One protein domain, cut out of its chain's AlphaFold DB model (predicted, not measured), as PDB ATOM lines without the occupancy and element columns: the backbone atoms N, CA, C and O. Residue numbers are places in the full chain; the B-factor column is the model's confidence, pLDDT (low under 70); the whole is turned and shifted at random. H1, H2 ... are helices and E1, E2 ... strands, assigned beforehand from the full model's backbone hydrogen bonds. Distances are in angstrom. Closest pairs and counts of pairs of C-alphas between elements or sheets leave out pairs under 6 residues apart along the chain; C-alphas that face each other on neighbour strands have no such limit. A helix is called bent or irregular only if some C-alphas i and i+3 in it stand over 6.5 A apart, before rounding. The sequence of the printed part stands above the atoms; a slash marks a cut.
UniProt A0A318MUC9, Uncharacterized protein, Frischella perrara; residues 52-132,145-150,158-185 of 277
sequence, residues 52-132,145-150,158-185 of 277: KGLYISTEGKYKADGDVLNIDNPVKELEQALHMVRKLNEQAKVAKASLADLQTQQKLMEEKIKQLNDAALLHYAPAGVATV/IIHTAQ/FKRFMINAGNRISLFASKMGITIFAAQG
ATOM      1  N   LYS A  52     -62.794 -38.024  15.038       94.44
ATOM      2  CA  LYS A  52     -61.957 -38.674  14.019       94.44
ATOM      3  C   LYS A  52     -60.665 -37.901  13.721       94.44
ATOM      4  O   LYS A  52     -60.034 -38.166  12.714       94.44
ATOM      5  N   GLY A  53     -60.326 -36.914  14.553       95.44
ATOM      6  CA  GLY A  53     -59.138 -36.076  14.398       95.44
ATOM      7  C   GLY A  53     -59.430 -34.663  13.890       95.44
ATOM      8  O   GLY A  53     -60.509 -34.370  13.374       95.44
ATOM      9  N   LEU A  54     -58.459 -33.767  14.075       96.94
ATOM     10  CA  LEU A  54     -58.526 -32.350  13.716       96.94
ATOM     11  C   LEU A  54     -57.274 -31.941  12.926       96.94
ATOM     12  O   LEU A  54     -56.158 -32.114  13.409       96.94
ATOM     13  N   TYR A  55     -57.467 -31.365  11.736       96.50
ATOM     14  CA  TYR A  55     -56.401 -30.767  10.926       96.50
ATOM     15  C   TYR A  55     -56.533 -29.240  10.924       96.50
ATOM     16  O   TYR A  55     -57.572 -28.706  10.535       96.50
ATOM     17  N   ILE A  56     -55.490 -28.537  11.371       97.06
ATOM     18  CA  ILE A  56     -55.413 -27.071  11.397       97.06
ATOM     19  C   ILE A  56     -54.265 -26.644  10.486       97.06
ATOM     20  O   ILE A  56     -53.112 -26.974  10.750       97.06
ATOM     21  N   SER A  57     -54.561 -25.901   9.422       96.88
ATOM     22  CA  SER A  57     -53.548 -25.554   8.426       96.88
ATOM     23  C   SER A  57     -53.641 -24.117   7.944       96.88
ATOM     24  O   SER A  57     -54.736 -23.572   7.813       96.88
ATOM     25  N   THR A  58     -52.485 -23.520   7.650       96.38
ATOM     26  CA  THR A  58     -52.383 -22.262   6.888       96.38
ATOM     27  C   THR A  58     -51.989 -22.495   5.427       96.38
ATOM     28  O   THR A  58     -51.728 -21.548   4.687       96.38
ATOM     29  N   GLU A  59     -51.953 -23.757   4.988       94.38
ATOM     30  CA  GLU A  59     -51.761 -24.119   3.590       94.38
ATOM     31  C   GLU A  59     -52.945 -23.658   2.728       94.38
ATOM     32  O   GLU A  59     -54.105 -23.965   3.002       94.38
ATOM     33  N   GLY A  60     -52.650 -22.927   1.653       91.38
ATOM     34  CA  GLY A  60     -53.673 -22.403   0.757       91.38
ATOM     35  C   GLY A  60     -54.353 -23.494  -0.074       91.38
ATOM     36  O   GLY A  60     -53.701 -24.181  -0.858       91.38
ATOM     37  N   LYS A  61     -55.685 -23.579   0.026       89.25
ATOM     38  CA  LYS A  61     -56.566 -24.316  -0.899       89.25
ATOM     39  C   LYS A  61     -57.521 -23.331  -1.573       89.25
ATOM     40  O   LYS A  61     -58.630 -23.071  -1.098       89.25
ATOM     41  N   TYR A  62     -57.056 -22.692  -2.646       89.06
ATOM     42  CA  TYR A  62     -57.820 -21.642  -3.320       89.06
ATOM     43  C   TYR A  62     -59.136 -22.190  -3.867       89.06
ATOM     44  O   TYR A  62     -59.159 -23.232  -4.512       89.06
ATOM     45  N   LYS A  63     -60.233 -21.464  -3.617       89.94
ATOM     46  CA  LYS A  63     -61.592 -21.847  -4.038       89.94
ATOM     47  C   LYS A  63     -62.025 -23.244  -3.556       89.94
ATOM     48  O   LYS A  63     -62.860 -23.861  -4.206       89.94
ATOM     49  N   ALA A  64     -61.486 -23.697  -2.419       90.25
ATOM     50  CA  ALA A  64     -61.740 -25.026  -1.860       90.25
ATOM     51  C   ALA A  64     -61.433 -26.166  -2.852       90.25
ATOM     52  O   ALA A  64     -62.146 -27.164  -2.895       90.25
ATOM     53  N   ASP A  65     -60.387 -25.992  -3.664       90.56
ATOM     54  CA  ASP A  65     -59.908 -27.032  -4.570       90.56
ATOM     55  C   ASP A  65     -59.237 -28.182  -3.794       90.56
ATOM     56  O   ASP A  65     -58.363 -27.954  -2.948       90.56
ATOM     57  N   GLY A  66     -59.645 -29.415  -4.100       88.94
ATOM     58  CA  GLY A  66     -59.199 -30.643  -3.436       88.94
ATOM     59  C   GLY A  66     -59.993 -31.041  -2.184       88.94
ATOM     60  O   GLY A  66     -60.979 -30.416  -1.796       88.94
ATOM     61  N   ASP A  67     -59.553 -32.127  -1.549       91.31
ATOM     62  CA  ASP A  67     -60.219 -32.688  -0.372       91.31
ATOM     63  C   ASP A  67     -59.976 -31.854   0.894       91.31
ATOM     64  O   ASP A  67     -58.873 -31.359   1.137       91.31
ATOM     65  N   VAL A  68     -60.987 -31.798   1.768       91.38
ATOM     66  CA  VAL A  68     -60.937 -31.095   3.068       91.38
ATOM     67  C   VAL A  68     -59.767 -31.567   3.942       91.38
ATOM     68  O   VAL A  68     -59.188 -30.774   4.681       91.38
ATOM     69  N   LEU A  69     -59.405 -32.850   3.851       93.25
ATOM     70  CA  LEU A  69     -58.314 -33.477   4.607       93.25
ATOM     71  C   LEU A  69     -57.120 -33.842   3.715       93.25
ATOM     72  O   LEU A  69     -56.436 -34.834   3.959       93.25
ATOM     73  N   ASN A  70     -56.846 -33.053   2.672       91.56
ATOM     74  CA  ASN A  70     -55.594 -33.199   1.939       91.56
ATOM     75  C   ASN A  70     -54.414 -32.771   2.836       91.56
ATOM     76  O   ASN A  70     -54.213 -31.586   3.098       91.56
ATOM     77  N   ILE A  71     -53.649 -33.759   3.307       93.81
ATOM     78  CA  ILE A  71     -52.522 -33.595   4.242       93.81
ATOM     79  C   ILE A  71     -51.175 -34.008   3.625       93.81
ATOM     80  O   ILE A  71     -50.222 -34.305   4.346       93.81
ATOM     81  N   ASP A  72     -51.081 -34.047   2.293       93.69
ATOM     82  CA  ASP A  72     -49.908 -34.570   1.582       93.69
ATOM     83  C   ASP A  72     -48.618 -33.827   1.948       93.69
ATOM     84  O   ASP A  72     -47.569 -34.443   2.115       93.69
ATOM     85  N   ASN A  73     -48.680 -32.501   2.088       95.31
ATOM     86  CA  ASN A  73     -47.514 -31.690   2.430       95.31
ATOM     87  C   ASN A  73     -47.051 -31.881   3.887       95.31
ATOM     88  O   ASN A  73     -45.874 -32.186   4.070       95.31
ATOM     89  N   PRO A  74     -47.927 -31.827   4.911       95.75
ATOM     90  CA  PRO A  74     -47.541 -32.220   6.267       95.75
ATOM     91  C   PRO A  74     -46.920 -33.624   6.344       95.75
ATOM     92  O   PRO A  74     -45.924 -33.820   7.036       95.75
ATOM     93  N   VAL A  75     -47.477 -34.603   5.618       95.56
ATOM     94  CA  VAL A  75     -46.932 -35.971   5.582       95.56
ATOM     95  C   VAL A  75     -45.540 -35.991   4.947       95.56
ATOM     96  O   VAL A  75     -44.639 -36.608   5.510       95.56
ATOM     97  N   LYS A  76     -45.313 -35.262   3.845       96.00
ATOM     98  CA  LYS A  76     -43.974 -35.123   3.241       96.00
ATOM     99  C   LYS A  76     -42.955 -34.515   4.206       96.00
ATOM    100  O   LYS A  76     -41.808 -34.954   4.212       96.00
ATOM    101  N   GLU A  77     -43.340 -33.534   5.021       96.50
ATOM    102  CA  GLU A  77     -42.445 -32.958   6.036       96.50
ATOM    103  C   GLU A  77     -42.070 -33.988   7.115       96.50
ATOM    104  O   GLU A  77     -40.899 -34.102   7.490       96.50
ATOM    105  N   LEU A  78     -43.025 -34.810   7.562       96.69
ATOM    106  CA  LEU A  78     -42.757 -35.913   8.496       96.69
ATOM    107  C   LEU A  78     -41.856 -36.996   7.876       96.69
ATOM    108  O   LEU A  78     -40.937 -37.489   8.532       96.69
ATOM    109  N   GLU A  79     -42.055 -37.334   6.600       96.25
ATOM    110  CA  GLU A  79     -41.193 -38.268   5.862       96.25
ATOM    111  C   GLU A  79     -39.756 -37.738   5.728       96.25
ATOM    112  O   GLU A  79     -38.787 -38.483   5.921       96.25
ATOM    113  N   GLN A  80     -39.595 -36.441   5.447       96.62
ATOM    114  CA  GLN A  80     -38.286 -35.788   5.408       96.62
ATOM    115  C   GLN A  80     -37.603 -35.801   6.782       96.62
ATOM    116  O   GLN A  80     -36.410 -36.116   6.867       96.62
ATOM    117  N   ALA A  81     -38.347 -35.515   7.856       96.69
ATOM    118  CA  ALA A  81     -37.847 -35.587   9.227       96.69
ATOM    119  C   ALA A  81     -37.357 -37.005   9.575       96.69
ATOM    120  O   ALA A  81     -36.224 -37.174  10.032       96.69
ATOM    121  N   LEU A  82     -38.141 -38.042   9.258       96.19
ATOM    122  CA  LEU A  82     -37.749 -39.445   9.446       96.19
ATOM    123  C   LEU A  82     -36.464 -39.802   8.690       96.19
ATOM    124  O   LEU A  82     -35.574 -40.459   9.236       96.19
ATOM    125  N   HIS A  83     -36.342 -39.370   7.432       95.88
ATOM    126  CA  HIS A  83     -35.137 -39.610   6.633       95.88
ATOM    127  C   HIS A  83     -33.897 -38.949   7.237       95.88
ATOM    128  O   HIS A  83     -32.810 -39.534   7.249       95.88
ATOM    129  N   MET A  84     -34.052 -37.739   7.771       95.44
ATOM    130  CA  MET A  84     -32.976 -37.037   8.461       95.44
ATOM    131  C   MET A  84     -32.539 -37.779   9.728       95.44
ATOM    132  O   MET A  84     -31.345 -38.032   9.904       95.44
ATOM    133  N   VAL A  85     -33.489 -38.178  10.578       95.94
ATOM    134  CA  VAL A  85     -33.188 -38.904  11.820       95.94
ATOM    135  C   VAL A  85     -32.549 -40.264  11.518       95.94
ATOM    136  O   VAL A  85     -31.591 -40.638  12.188       95.94
ATOM    137  N   ARG A  86     -32.968 -40.969  10.454       96.31
ATOM    138  CA  ARG A  86     -32.292 -42.195   9.975       96.31
ATOM    139  C   ARG A  86     -30.817 -41.961   9.679       96.31
ATOM    140  O   ARG A  86     -29.972 -42.697  10.179       96.31
ATOM    141  N   LYS A  87     -30.487 -40.916   8.916       94.88
ATOM    142  CA  LYS A  87     -29.087 -40.582   8.606       94.88
ATOM    143  C   LYS A  87     -28.273 -40.262   9.861       94.88
ATOM    144  O   LYS A  87     -27.117 -40.674   9.948       94.88
ATOM    145  N   LEU A  88     -28.859 -39.551  10.826       95.06
ATOM    146  CA  LEU A  88     -28.209 -39.270  12.110       95.06
ATOM    147  C   LEU A  88     -28.003 -40.546  12.935       95.06
ATOM    148  O   LEU A  88     -26.922 -40.733  13.487       95.06
ATOM    149  N   ASN A  89     -28.985 -41.450  12.957       95.69
ATOM    150  CA  ASN A  89     -28.878 -42.743  13.628       95.69
ATOM    151  C   ASN A  89     -27.761 -43.613  13.040       95.69
ATOM    152  O   ASN A  89     -27.024 -44.224  13.806       95.69
ATOM    153  N   GLU A  90     -27.570 -43.642  11.718       95.75
ATOM    154  CA  GLU A  90     -26.444 -44.377  11.119       95.75
ATOM    155  C   GLU A  90     -25.085 -43.846  11.610       95.75
ATOM    156  O   GLU A  90     -24.188 -44.620  11.943       95.75
ATOM    157  N   GLN A  91     -24.941 -42.522  11.749       94.81
ATOM    158  CA  GLN A  91     -23.727 -41.918  12.312       94.81
ATOM    159  C   GLN A  91     -23.576 -42.211  13.813       94.81
ATOM    160  O   GLN A  91     -22.486 -42.564  14.266       94.81
ATOM    161  N   ALA A  92     -24.664 -42.102  14.576       95.00
ATOM    162  CA  ALA A  92     -24.687 -42.400  16.007       95.00
ATOM    163  C   ALA A  92     -24.338 -43.871  16.283       95.00
ATOM    164  O   ALA A  92     -23.577 -44.164  17.205       95.00
ATOM    165  N   LYS A  93     -24.811 -44.792  15.433       95.12
ATOM    166  CA  LYS A  93     -24.524 -46.229  15.502       95.12
ATOM    167  C   LYS A  93     -23.035 -46.517  15.345       95.12
ATOM    168  O   LYS A  93     -22.480 -47.274  16.140       95.12
ATOM    169  N   VAL A  94     -22.371 -45.885  14.373       94.44
ATOM    170  CA  VAL A  94     -20.909 -45.990  14.198       94.44
ATOM    171  C   VAL A  94     -20.169 -45.480  15.440       94.44
ATOM    172  O   VAL A  94     -19.188 -46.089  15.865       94.44
ATOM    173  N   ALA A  95     -20.669 -44.412  16.064       93.25
ATOM    174  CA  ALA A  95     -20.126 -43.857  17.302       93.25
ATOM    175  C   ALA A  95     -20.535 -44.620  18.579       93.25
ATOM    176  O   ALA A  95     -20.113 -44.236  19.668       93.25
ATOM    177  N   LYS A  96     -21.338 -45.691  18.465       93.50
ATOM    178  CA  LYS A  96     -21.921 -46.448  19.589       93.50
ATOM    179  C   LYS A  96     -22.750 -45.583  20.560       93.50
ATOM    180  O   LYS A  96     -22.893 -45.938  21.729       93.50
ATOM    181  N   ALA A  97     -23.293 -44.461  20.088       93.94
ATOM    182  CA  ALA A  97     -24.227 -43.631  20.846       93.94
ATOM    183  C   ALA A  97     -25.639 -44.245  20.836       93.94
ATOM    184  O   ALA A  97     -25.954 -45.095  19.998       93.94
ATOM    185  N   SER A  98     -26.506 -43.817  21.759       91.56
ATOM    186  CA  SER A  98     -27.912 -44.242  21.740       91.56
ATOM    187  C   SER A  98     -28.627 -43.694  20.506       91.56
ATOM    188  O   SER A  98     -28.409 -42.549  20.106       91.56
ATOM    189  N   LEU A  99     -29.478 -44.527  19.913       93.88
ATOM    190  CA  LEU A  99     -30.237 -44.194  18.713       93.88
ATOM    191  C   LEU A  99     -31.564 -43.539  19.091       93.88
ATOM    192  O   LEU A  99     -32.177 -43.910  20.091       93.88
ATOM    193  N   ALA A 100     -32.021 -42.600  18.265       92.25
ATOM    194  CA  ALA A 100     -33.377 -42.080  18.368       92.25
ATOM    195  C   ALA A 100     -34.394 -43.170  17.990       92.25
ATOM    196  O   ALA A 100     -34.144 -43.963  17.075       92.25
ATOM    197  N   ASP A 101     -35.549 -43.173  18.657       93.31
ATOM    198  CA  ASP A 101     -36.639 -44.107  18.378       93.31
ATOM    199  C   ASP A 101     -37.378 -43.720  17.087       93.31
ATOM    200  O   ASP A 101     -38.325 -42.930  17.066       93.31
ATOM    201  N   LEU A 102     -36.891 -44.269  15.977       93.44
ATOM    202  CA  LEU A 102     -37.494 -44.112  14.657       93.44
ATOM    203  C   LEU A 102     -38.777 -44.920  14.493       93.44
ATOM    204  O   LEU A 102     -39.626 -44.537  13.690       93.44
ATOM    205  N   GLN A 103     -38.900 -46.041  15.203       93.94
ATOM    206  CA  GLN A 103     -40.042 -46.930  15.049       93.94
ATOM    207  C   GLN A 103     -41.301 -46.238  15.560       93.94
ATOM    208  O   GLN A 103     -42.305 -46.216  14.851       93.94
ATOM    209  N   THR A 104     -41.229 -45.592  16.725       94.62
ATOM    210  CA  THR A 104     -42.370 -44.843  17.262       94.62
ATOM    211  C   THR A 104     -42.721 -43.630  16.401       94.62
ATOM    212  O   THR A 104     -43.899 -43.377  16.153       94.62
ATOM    213  N   GLN A 105     -41.725 -42.920  15.854       94.62
ATOM    214  CA  GLN A 105     -41.971 -41.815  14.913       94.62
ATOM    215  C   GLN A 105     -42.684 -42.284  13.639       94.62
ATOM    216  O   GLN A 105     -43.660 -41.670  13.204       94.62
ATOM    217  N   GLN A 106     -42.213 -43.385  13.048       95.12
ATOM    218  CA  GLN A 106     -42.807 -43.949  11.841       95.12
ATOM    219  C   GLN A 106     -44.224 -44.462  12.113       95.12
ATOM    220  O   GLN A 106     -45.130 -44.169  11.338       95.12
ATOM    221  N   LYS A 107     -44.435 -45.142  13.245       94.75
ATOM    222  CA  LYS A 107     -45.748 -45.628  13.675       94.75
ATOM    223  C   LYS A 107     -46.750 -44.487  13.861       94.75
ATOM    224  O   LYS A 107     -47.860 -44.563  13.341       94.75
ATOM    225  N   LEU A 108     -46.358 -43.410  14.549       94.75
ATOM    226  CA  LEU A 108     -47.195 -42.218  14.716       94.75
ATOM    227  C   LEU A 108     -47.619 -41.651  13.355       94.75
ATOM    228  O   LEU A 108     -48.803 -41.395  13.126       94.75
ATOM    229  N   MET A 109     -46.662 -41.487  12.440       94.69
ATOM    230  CA  MET A 109     -46.935 -40.961  11.108       94.69
ATOM    231  C   MET A 109     -47.871 -41.879  10.312       94.69
ATOM    232  O   MET A 109     -48.880 -41.410   9.799       94.69
ATOM    233  N   GLU A 110     -47.553 -43.168  10.195       93.62
ATOM    234  CA  GLU A 110     -48.258 -44.099   9.306       93.62
ATOM    235  C   GLU A 110     -49.636 -44.510   9.827       93.62
ATOM    236  O   GLU A 110     -50.575 -44.595   9.038       93.62
ATOM    237  N   GLU A 111     -49.775 -44.753  11.132       92.94
ATOM    238  CA  GLU A 111     -51.015 -45.291  11.699       92.94
ATOM    239  C   GLU A 111     -52.004 -44.202  12.121       92.94
ATOM    240  O   GLU A 111     -53.211 -44.435  12.098       92.94
ATOM    241  N   LYS A 112     -51.513 -43.030  12.550       92.56
ATOM    242  CA  LYS A 112     -52.354 -41.992  13.177       92.56
ATOM    243  C   LYS A 112     -52.492 -40.744  12.319       92.56
ATOM    244  O   LYS A 112     -53.586 -40.197  12.210       92.56
ATOM    245  N   ILE A 113     -51.394 -40.288  11.716       94.06
ATOM    246  CA  ILE A 113     -51.366 -39.017  10.982       94.06
ATOM    247  C   ILE A 113     -51.709 -39.196   9.507       94.06
ATOM    248  O   ILE A 113     -52.470 -38.397   8.970       94.06
ATOM    249  N   LYS A 114     -51.194 -40.231   8.839       87.19
ATOM    250  CA  LYS A 114     -51.470 -40.505   7.425       87.19
ATOM    251  C   LYS A 114     -52.972 -40.756   7.264       87.19
ATOM    252  O   LYS A 114     -53.517 -41.665   7.876       87.19
ATOM    253  N   GLN A 115     -53.629 -39.906   6.474       84.50
ATOM    254  CA  GLN A 115     -55.090 -39.794   6.313       84.50
ATOM    255  C   GLN A 115     -55.887 -39.374   7.563       84.50
ATOM    256  O   GLN A 115     -57.113 -39.359   7.502       84.50
ATOM    257  N   LEU A 116     -55.226 -38.994   8.663       90.31
ATOM    258  CA  LEU A 116     -55.868 -38.645   9.937       90.31
ATOM    259  C   LEU A 116     -56.818 -39.764  10.416       90.31
ATOM    260  O   LEU A 116     -57.985 -39.537  10.716       90.31
ATOM    261  N   ASN A 117     -56.313 -41.002  10.429       84.94
ATOM    262  CA  ASN A 117     -57.095 -42.223  10.667       84.94
ATOM    263  C   ASN A 117     -57.502 -42.454  12.137       84.94
ATOM    264  O   ASN A 117     -58.174 -43.441  12.441       84.94
ATOM    265  N   ASP A 118     -57.109 -41.569  13.051       90.56
ATOM    266  CA  ASP A 118     -57.426 -41.643  14.478       90.56
ATOM    267  C   ASP A 118     -57.767 -40.244  15.023       90.56
ATOM    268  O   ASP A 118     -57.654 -39.245  14.315       90.56
ATOM    269  N   ALA A 119     -58.151 -40.150  16.296       94.75
ATOM    270  CA  ALA A 119     -58.424 -38.911  17.023       94.75
ATOM    271  C   ALA A 119     -57.153 -38.068  17.288       94.75
ATOM    272  O   ALA A 119     -56.895 -37.629  18.409       94.75
ATOM    273  N   ALA A 120     -56.346 -37.845  16.251       95.56
ATOM    274  CA  ALA A 120     -55.116 -37.074  16.283       95.56
ATOM    275  C   ALA A 120     -55.368 -35.587  15.988       95.56
ATOM    276  O   ALA A 120     -56.311 -35.211  15.290       95.56
ATOM    277  N   LEU A 121     -54.484 -34.735  16.501       96.44
ATOM    278  CA  LEU A 121     -54.396 -33.328  16.127       96.44
ATOM    279  C   LEU A 121     -53.167 -33.145  15.238       96.44
ATOM    280  O   LEU A 121     -52.050 -33.416  15.672       96.44
ATOM    281  N   LEU A 122     -53.375 -32.655  14.020       96.69
ATOM    282  CA  LEU A 122     -52.308 -32.248  13.117       96.69
ATOM    283  C   LEU A 122     -52.413 -30.745  12.872       96.69
ATOM    284  O   LEU A 122     -53.456 -30.249  12.450       96.69
ATOM    285  N   HIS A 123     -51.320 -30.027  13.101       96.69
ATOM    286  CA  HIS A 123     -51.191 -28.626  12.723       96.69
ATOM    287  C   HIS A 123     -50.028 -28.431  11.751       96.69
ATOM    288  O   HIS A 123     -48.962 -29.013  11.934       96.69
ATOM    289  N   TYR A 124     -50.237 -27.638  10.703       97.38
ATOM    290  CA  TYR A 124     -49.241 -27.407   9.662       97.38
ATOM    291  C   TYR A 124     -49.280 -25.964   9.166       97.38
ATOM    292  O   TYR A 124     -50.344 -25.400   8.923       97.38
ATOM    293  N   ALA A 125     -48.110 -25.357   9.001       98.06
ATOM    294  CA  ALA A 125     -48.000 -24.013   8.462       98.06
ATOM    295  C   ALA A 125     -46.706 -23.877   7.646       98.06
ATOM    296  O   ALA A 125     -45.625 -23.910   8.237       98.06
ATOM    297  N   PRO A 126     -46.777 -23.676   6.316       96.88
ATOM    298  CA  PRO A 126     -45.583 -23.612   5.466       96.88
ATOM    299  C   PRO A 126     -44.670 -22.412   5.768       96.88
ATOM    300  O   PRO A 126     -43.494 -22.433   5.425       96.88
ATOM    301  N   ALA A 127     -45.196 -21.366   6.414       97.88
ATOM    302  CA  ALA A 127     -44.446 -20.166   6.794       97.88
ATOM    303  C   ALA A 127     -43.955 -20.168   8.261       97.88
ATOM    304  O   ALA A 127     -43.339 -19.195   8.692       97.88
ATOM    305  N   GLY A 128     -44.214 -21.240   9.022       97.38
ATOM    306  CA  GLY A 128     -43.791 -21.386  10.420       97.38
ATOM    307  C   GLY A 128     -44.936 -21.400  11.438       97.38
ATOM    308  O   GLY A 128     -46.071 -21.028  11.147       97.38
ATOM    309  N   VAL A 129     -44.617 -21.845  12.658       98.12
ATOM    310  CA  VAL A 129     -45.541 -21.967  13.798       98.12
ATOM    311  C   VAL A 129     -44.890 -21.345  15.032       98.12
ATOM    312  O   VAL A 129     -43.727 -21.620  15.320       98.12
ATOM    313  N   ALA A 130     -45.646 -20.549  15.790       98.00
ATOM    314  CA  ALA A 130     -45.230 -20.021  17.088       98.00
ATOM    315  C   ALA A 130     -46.231 -20.446  18.173       98.00
ATOM    316  O   ALA A 130     -47.435 -20.273  18.006       98.00
ATOM    317  N   THR A 131     -45.729 -20.977  19.291       97.75
ATOM    318  CA  THR A 131     -46.519 -21.256  20.503       97.75
ATOM    319  C   THR A 131     -46.013 -20.332  21.601       97.75
ATOM    320  O   THR A 131     -44.866 -20.461  22.023       97.75
ATOM    321  N   VAL A 132     -46.825 -19.357  22.012       98.06
ATOM    322  CA  VAL A 132     -46.397 -18.265  22.900       98.06
ATOM    323  C   VAL A 132     -47.400 -18.041  24.026       98.06
ATOM    324  O   VAL A 132     -48.608 -18.147  23.828       98.06
ATOM    325  N   ILE A 145     -41.870 -37.447  23.425       96.88
ATOM    326  CA  ILE A 145     -41.769 -36.102  22.843       96.88
ATOM    327  C   ILE A 145     -40.632 -36.126  21.821       96.88
ATOM    328  O   ILE A 145     -39.492 -36.441  22.161       96.88
ATOM    329  N   ILE A 146     -40.938 -35.794  20.567       96.06
ATOM    330  CA  ILE A 146     -39.983 -35.814  19.453       96.06
ATOM    331  C   ILE A 146     -39.828 -34.398  18.897       96.06
ATOM    332  O   ILE A 146     -40.794 -33.789  18.442       96.06
ATOM    333  N   HIS A 147     -38.591 -33.899  18.881       96.00
ATOM    334  CA  HIS A 147     -38.220 -32.649  18.220       96.00
ATOM    335  C   HIS A 147     -37.207 -32.946  17.116       96.00
ATOM    336  O   HIS A 147     -36.189 -33.593  17.354       96.00
ATOM    337  N   THR A 148     -37.481 -32.499  15.895       96.44
ATOM    338  CA  THR A 148     -36.582 -32.653  14.745       96.44
ATOM    339  C   THR A 148     -36.551 -31.342  13.975       96.44
ATOM    340  O   THR A 148     -37.598 -30.769  13.694       96.44
ATOM    341  N   ALA A 149     -35.353 -30.870  13.640       96.94
ATOM    342  CA  ALA A 149     -35.149 -29.670  12.842       96.94
ATOM    343  C   ALA A 149     -34.051 -29.924  11.811       96.94
ATOM    344  O   ALA A 149     -33.035 -30.540  12.130       96.94
ATOM    345  N   GLN A 150     -34.241 -29.421  10.590       94.25
ATOM    346  CA  GLN A 150     -33.271 -29.586   9.503       94.25
ATOM    347  C   GLN A 150     -31.978 -28.790   9.711       94.25
ATOM    348  O   GLN A 150     -30.932 -29.185   9.197       94.25
ATOM    349  N   PHE A 158     -33.312 -18.478  30.952       97.06
ATOM    350  CA  PHE A 158     -32.621 -17.392  31.655       97.06
ATOM    351  C   PHE A 158     -32.165 -17.775  33.069       97.06
ATOM    352  O   PHE A 158     -31.160 -17.277  33.561       97.06
ATOM    353  N   LYS A 159     -32.924 -18.649  33.742       97.69
ATOM    354  CA  LYS A 159     -32.637 -19.060  35.124       97.69
ATOM    355  C   LYS A 159     -31.961 -20.425  35.200       97.69
ATOM    356  O   LYS A 159     -30.919 -20.554  35.827       97.69
ATOM    357  N   ARG A 160     -32.580 -21.455  34.622       97.00
ATOM    358  CA  ARG A 160     -32.118 -22.843  34.740       97.00
ATOM    359  C   ARG A 160     -32.503 -23.663  33.519       97.00
ATOM    360  O   ARG A 160     -33.614 -23.513  33.018       97.00
ATOM    361  N   PHE A 161     -31.620 -24.571  33.127       97.69
ATOM    362  CA  PHE A 161     -31.899 -25.647  32.185       97.69
ATOM    363  C   PHE A 161     -31.646 -26.976  32.899       97.69
ATOM    364  O   PHE A 161     -30.574 -27.171  33.469       97.69
ATOM    365  N   MET A 162     -32.653 -27.846  32.944       97.88
ATOM    366  CA  MET A 162     -32.640 -29.081  33.729       97.88
ATOM    367  C   MET A 162     -33.116 -30.238  32.853       97.88
ATOM    368  O   MET A 162     -34.145 -30.122  32.193       97.88
ATOM    369  N   ILE A 163     -32.354 -31.334  32.849       97.31
ATOM    370  CA  ILE A 163     -32.674 -32.569  32.132       97.31
ATOM    371  C   ILE A 163     -32.578 -33.720  33.131       97.31
ATOM    372  O   ILE A 163     -31.512 -33.962  33.698       97.31
ATOM    373  N   ASN A 164     -33.677 -34.448  33.311       96.94
ATOM    374  CA  ASN A 164     -33.750 -35.654  34.128       96.94
ATOM    375  C   ASN A 164     -34.297 -36.785  33.257       96.94
ATOM    376  O   ASN A 164     -35.338 -36.621  32.625       96.94
ATOM    377  N   ALA A 165     -33.604 -37.921  33.225       96.31
ATOM    378  CA  ALA A 165     -34.033 -39.111  32.499       96.31
ATOM    379  C   ALA A 165     -33.984 -40.316  33.442       96.31
ATOM    380  O   ALA A 165     -32.986 -40.496  34.134       96.31
ATOM    381  N   GLY A 166     -35.038 -41.140  33.448       94.62
ATOM    382  CA  GLY A 166     -35.104 -42.342  34.292       94.62
ATOM    383  C   GLY A 166     -34.117 -43.440  33.884       94.62
ATOM    384  O   GLY A 166     -33.712 -44.242  34.716       94.62
ATOM    385  N   ASN A 167     -33.688 -43.449  32.617       93.44
ATOM    386  CA  ASN A 167     -32.773 -44.456  32.079       93.44
ATOM    387  C   ASN A 167     -31.432 -43.849  31.640       93.44
ATOM    388  O   ASN A 167     -30.385 -44.170  32.197       93.44
ATOM    389  N   ARG A 168     -31.431 -42.965  30.632       93.56
ATOM    390  CA  ARG A 168     -30.186 -42.492  30.009       93.56
ATOM    391  C   ARG A 168     -30.315 -41.104  29.394       93.56
ATOM    392  O   ARG A 168     -31.318 -40.794  28.760       93.56
ATOM    393  N   ILE A 169     -29.233 -40.330  29.478       96.44
ATOM    394  CA  ILE A 169     -28.980 -39.153  28.637       96.44
ATOM    395  C   ILE A 169     -27.882 -39.520  27.628       96.44
ATOM    396  O   ILE A 169     -26.833 -40.030  28.013       96.44
ATOM    397  N   SER A 170     -28.118 -39.276  26.336       95.75
ATOM    398  CA  SER A 170     -27.140 -39.502  25.263       95.75
ATOM    399  C   SER A 170     -26.964 -38.225  24.450       95.75
ATOM    400  O   SER A 170     -27.931 -37.717  23.887       95.75
ATOM    401  N   LEU A 171     -25.732 -37.720  24.375       95.69
ATOM    402  CA  LEU A 171     -25.365 -36.533  23.603       95.69
ATOM    403  C   LEU A 171     -24.394 -36.940  22.495       95.69
ATOM    404  O   LEU A 171     -23.356 -37.544  22.763       95.69
ATOM    405  N   PHE A 172     -24.726 -36.608  21.250       96.06
ATOM    406  CA  PHE A 172     -23.933 -36.985  20.083       96.06
ATOM    407  C   PHE A 172     -23.815 -35.820  19.101       96.06
ATOM    408  O   PHE A 172     -24.809 -35.201  18.733       96.06
ATOM    409  N   ALA A 173     -22.589 -35.556  18.646       96.44
ATOM    410  CA  ALA A 173     -22.290 -34.586  17.602       96.44
ATOM    411  C   ALA A 173     -21.355 -35.227  16.569       96.44
ATOM    412  O   ALA A 173     -20.250 -35.646  16.905       96.44
ATOM    413  N   SER A 174     -21.776 -35.290  15.303       93.88
ATOM    414  CA  SER A 174     -21.042 -36.029  14.264       93.88
ATOM    415  C   SER A 174     -19.904 -35.255  13.595       93.88
ATOM    416  O   SER A 174     -19.099 -35.855  12.887       93.88
ATOM    417  N   LYS A 175     -19.833 -33.929  13.786       93.31
ATOM    418  CA  LYS A 175     -18.873 -33.063  13.077       93.31
ATOM    419  C   LYS A 175     -18.071 -32.141  13.993       93.31
ATOM    420  O   LYS A 175     -16.854 -32.264  14.050       93.31
ATOM    421  N   MET A 176     -18.735 -31.208  14.685       94.94
ATOM    422  CA  MET A 176     -18.056 -30.104  15.392       94.94
ATOM    423  C   MET A 176     -17.818 -30.344  16.893       94.94
ATOM    424  O   MET A 176     -17.335 -29.453  17.583       94.94
ATOM    425  N   GLY A 177     -18.106 -31.549  17.394       96.19
ATOM    426  CA  GLY A 177     -17.886 -31.914  18.796       96.19
ATOM    427  C   GLY A 177     -18.942 -31.372  19.764       96.19
ATOM    428  O   GLY A 177     -19.990 -30.880  19.352       96.19
ATOM    429  N   ILE A 178     -18.661 -31.518  21.061       98.00
ATOM    430  CA  ILE A 178     -19.526 -31.112  22.177       98.00
ATOM    431  C   ILE A 178     -18.776 -30.074  23.012       98.00
ATOM    432  O   ILE A 178     -17.604 -30.265  23.336       98.00
ATOM    433  N   THR A 179     -19.462 -28.997  23.384       98.00
ATOM    434  CA  THR A 179     -18.945 -27.942  24.259       98.00
ATOM    435  C   THR A 179     -19.767 -27.866  25.543       98.00
ATOM    436  O   THR A 179     -20.995 -27.870  25.509       98.00
ATOM    437  N   ILE A 180     -19.088 -27.808  26.691       97.50
ATOM    438  CA  ILE A 180     -19.713 -27.688  28.016       97.50
ATOM    439  C   ILE A 180     -18.914 -26.649  28.796       97.50
ATOM    440  O   ILE A 180     -17.743 -26.866  29.103       97.50
ATOM    441  N   PHE A 181     -19.540 -25.511  29.094       97.62
ATOM    442  CA  PHE A 181     -18.902 -24.390  29.778       97.62
ATOM    443  C   PHE A 181     -19.745 -23.934  30.968       97.62
ATOM    444  O   PHE A 181     -20.955 -23.766  30.845       97.62
ATOM    445  N   ALA A 182     -19.085 -23.662  32.091       97.75
ATOM    446  CA  ALA A 182     -19.635 -22.868  33.183       97.75
ATOM    447  C   ALA A 182     -18.795 -21.590  33.292       97.75
ATOM    448  O   ALA A 182     -17.608 -21.656  33.602       97.75
ATOM    449  N   ALA A 183     -19.388 -20.430  32.993       97.44
ATOM    450  CA  ALA A 183     -18.685 -19.147  33.090       97.44
ATOM    451  C   ALA A 183     -18.326 -18.803  34.546       97.44
ATOM    452  O   ALA A 183     -17.308 -18.171  34.815       97.44
ATOM    453  N   GLN A 184     -19.180 -19.227  35.476       96.06
ATOM    454  CA  GLN A 184     -18.981 -19.165  36.917       96.06
ATOM    455  C   GLN A 184     -19.598 -20.417  37.546       96.06
ATOM    456  O   GLN A 184     -20.492 -21.035  36.966       96.06
ATOM    457  N   GLY A 185     -19.151 -20.758  38.751       96.38
ATOM    458  CA  GLY A 185     -19.627 -21.938  39.467       96.38
ATOM    459  C   GLY A 185     -18.890 -23.226  39.088       96.38
ATOM    460  O   GLY A 185     -18.059 -23.268  38.182       96.38
TER     461      GLY A 185
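AT A GLANCE: This is residues 52 to 132, 145 to 150 and 158 to 185 of the 277 residues of an uncharacterized protein of Frischella perrara (UniProt A0A318MUC9). A helical hairpin, long H1 and shorter H2 side by side, has a small two-stranded sheet, E1 and E2, at its open end, near residues 73 to 77 of H1 and 112 to 116 of H2. Residues 62 to 67 stick out from the link before H1, and residues 158 to 185 make a long stretch with no named element, of which 158 to 167 and 175 to 185 stand free. The 115 printed residues hold two named strands and two named helices in the order E1, H1, H2, E2, and the sheet, order E1, E2, is parallel. The class is mostly helix, though only 46 residues, under half, are in named elements. The whole is loose, with a radius of gyration of the C-alphas of 18.4 A, and elongated, spanning 59 by 35 by 28 A.

HOW THE PARTS SIT: E1, residues 54 to 57, and E2, residues 121 to 124, are parallel neighbour strands with 9 degrees between their directions. N 56 and O 122 are 2.9 A apart, and N 124 and O 56 are 3.0 A apart, both within hydrogen-bond range. H1, residues 72 to 94, and H2, residues 102 to 116, form a helical hairpin. They touch, with the closest C-alphas, those of Val 75 and Lys 114, 6.7 A apart. They run opposite ways at a shallow tilt of 5 degrees. E1, H1, H2 and E2 form a strand-helix-strand unit, two parallel neighbour strands with helices between them along the chain, and its crossover is left-handed. The closest C-alphas of H1 and E2 are those of Pro 74 and Tyr 124, 6.1 A apart. The closest of H2 and E2 are those of Ile 113 and Leu 122, 7.2 A apart. In H1 every O i to N i+4 pair is within hydrogen-bond range; in H2 8 of 11 are.

IN THESE COORDINATES: E1 begins at C-alpha 54, (-58.526, -32.350, 13.716), and is 9.9 A long. H1 runs 33.6 A from C-alpha 72, (-49.908, -34.570, 1.582). H2 is 19.7 A long and irregular, with C-alphas 112 and 115 7.7 A apart. E2, 10.2 A long, ends at C-alpha 124, (-49.241, -27.407, 9.662).

THE WHOLE: The C-alphas farthest apart are those of Lys 63 and Gly 185, at 60.4 A. The link E1 to H1 is long, H1 to H2 short and H2 to E2 tight. Residues 133 to 144 are not printed, with 18.4 A between C-alphas 132 and 145, nor are residues 151 to 157, with 25.3 A between C-alphas 150 and 158. The mean pLDDT of the printed part is 94.9, and no printed residue is under 70.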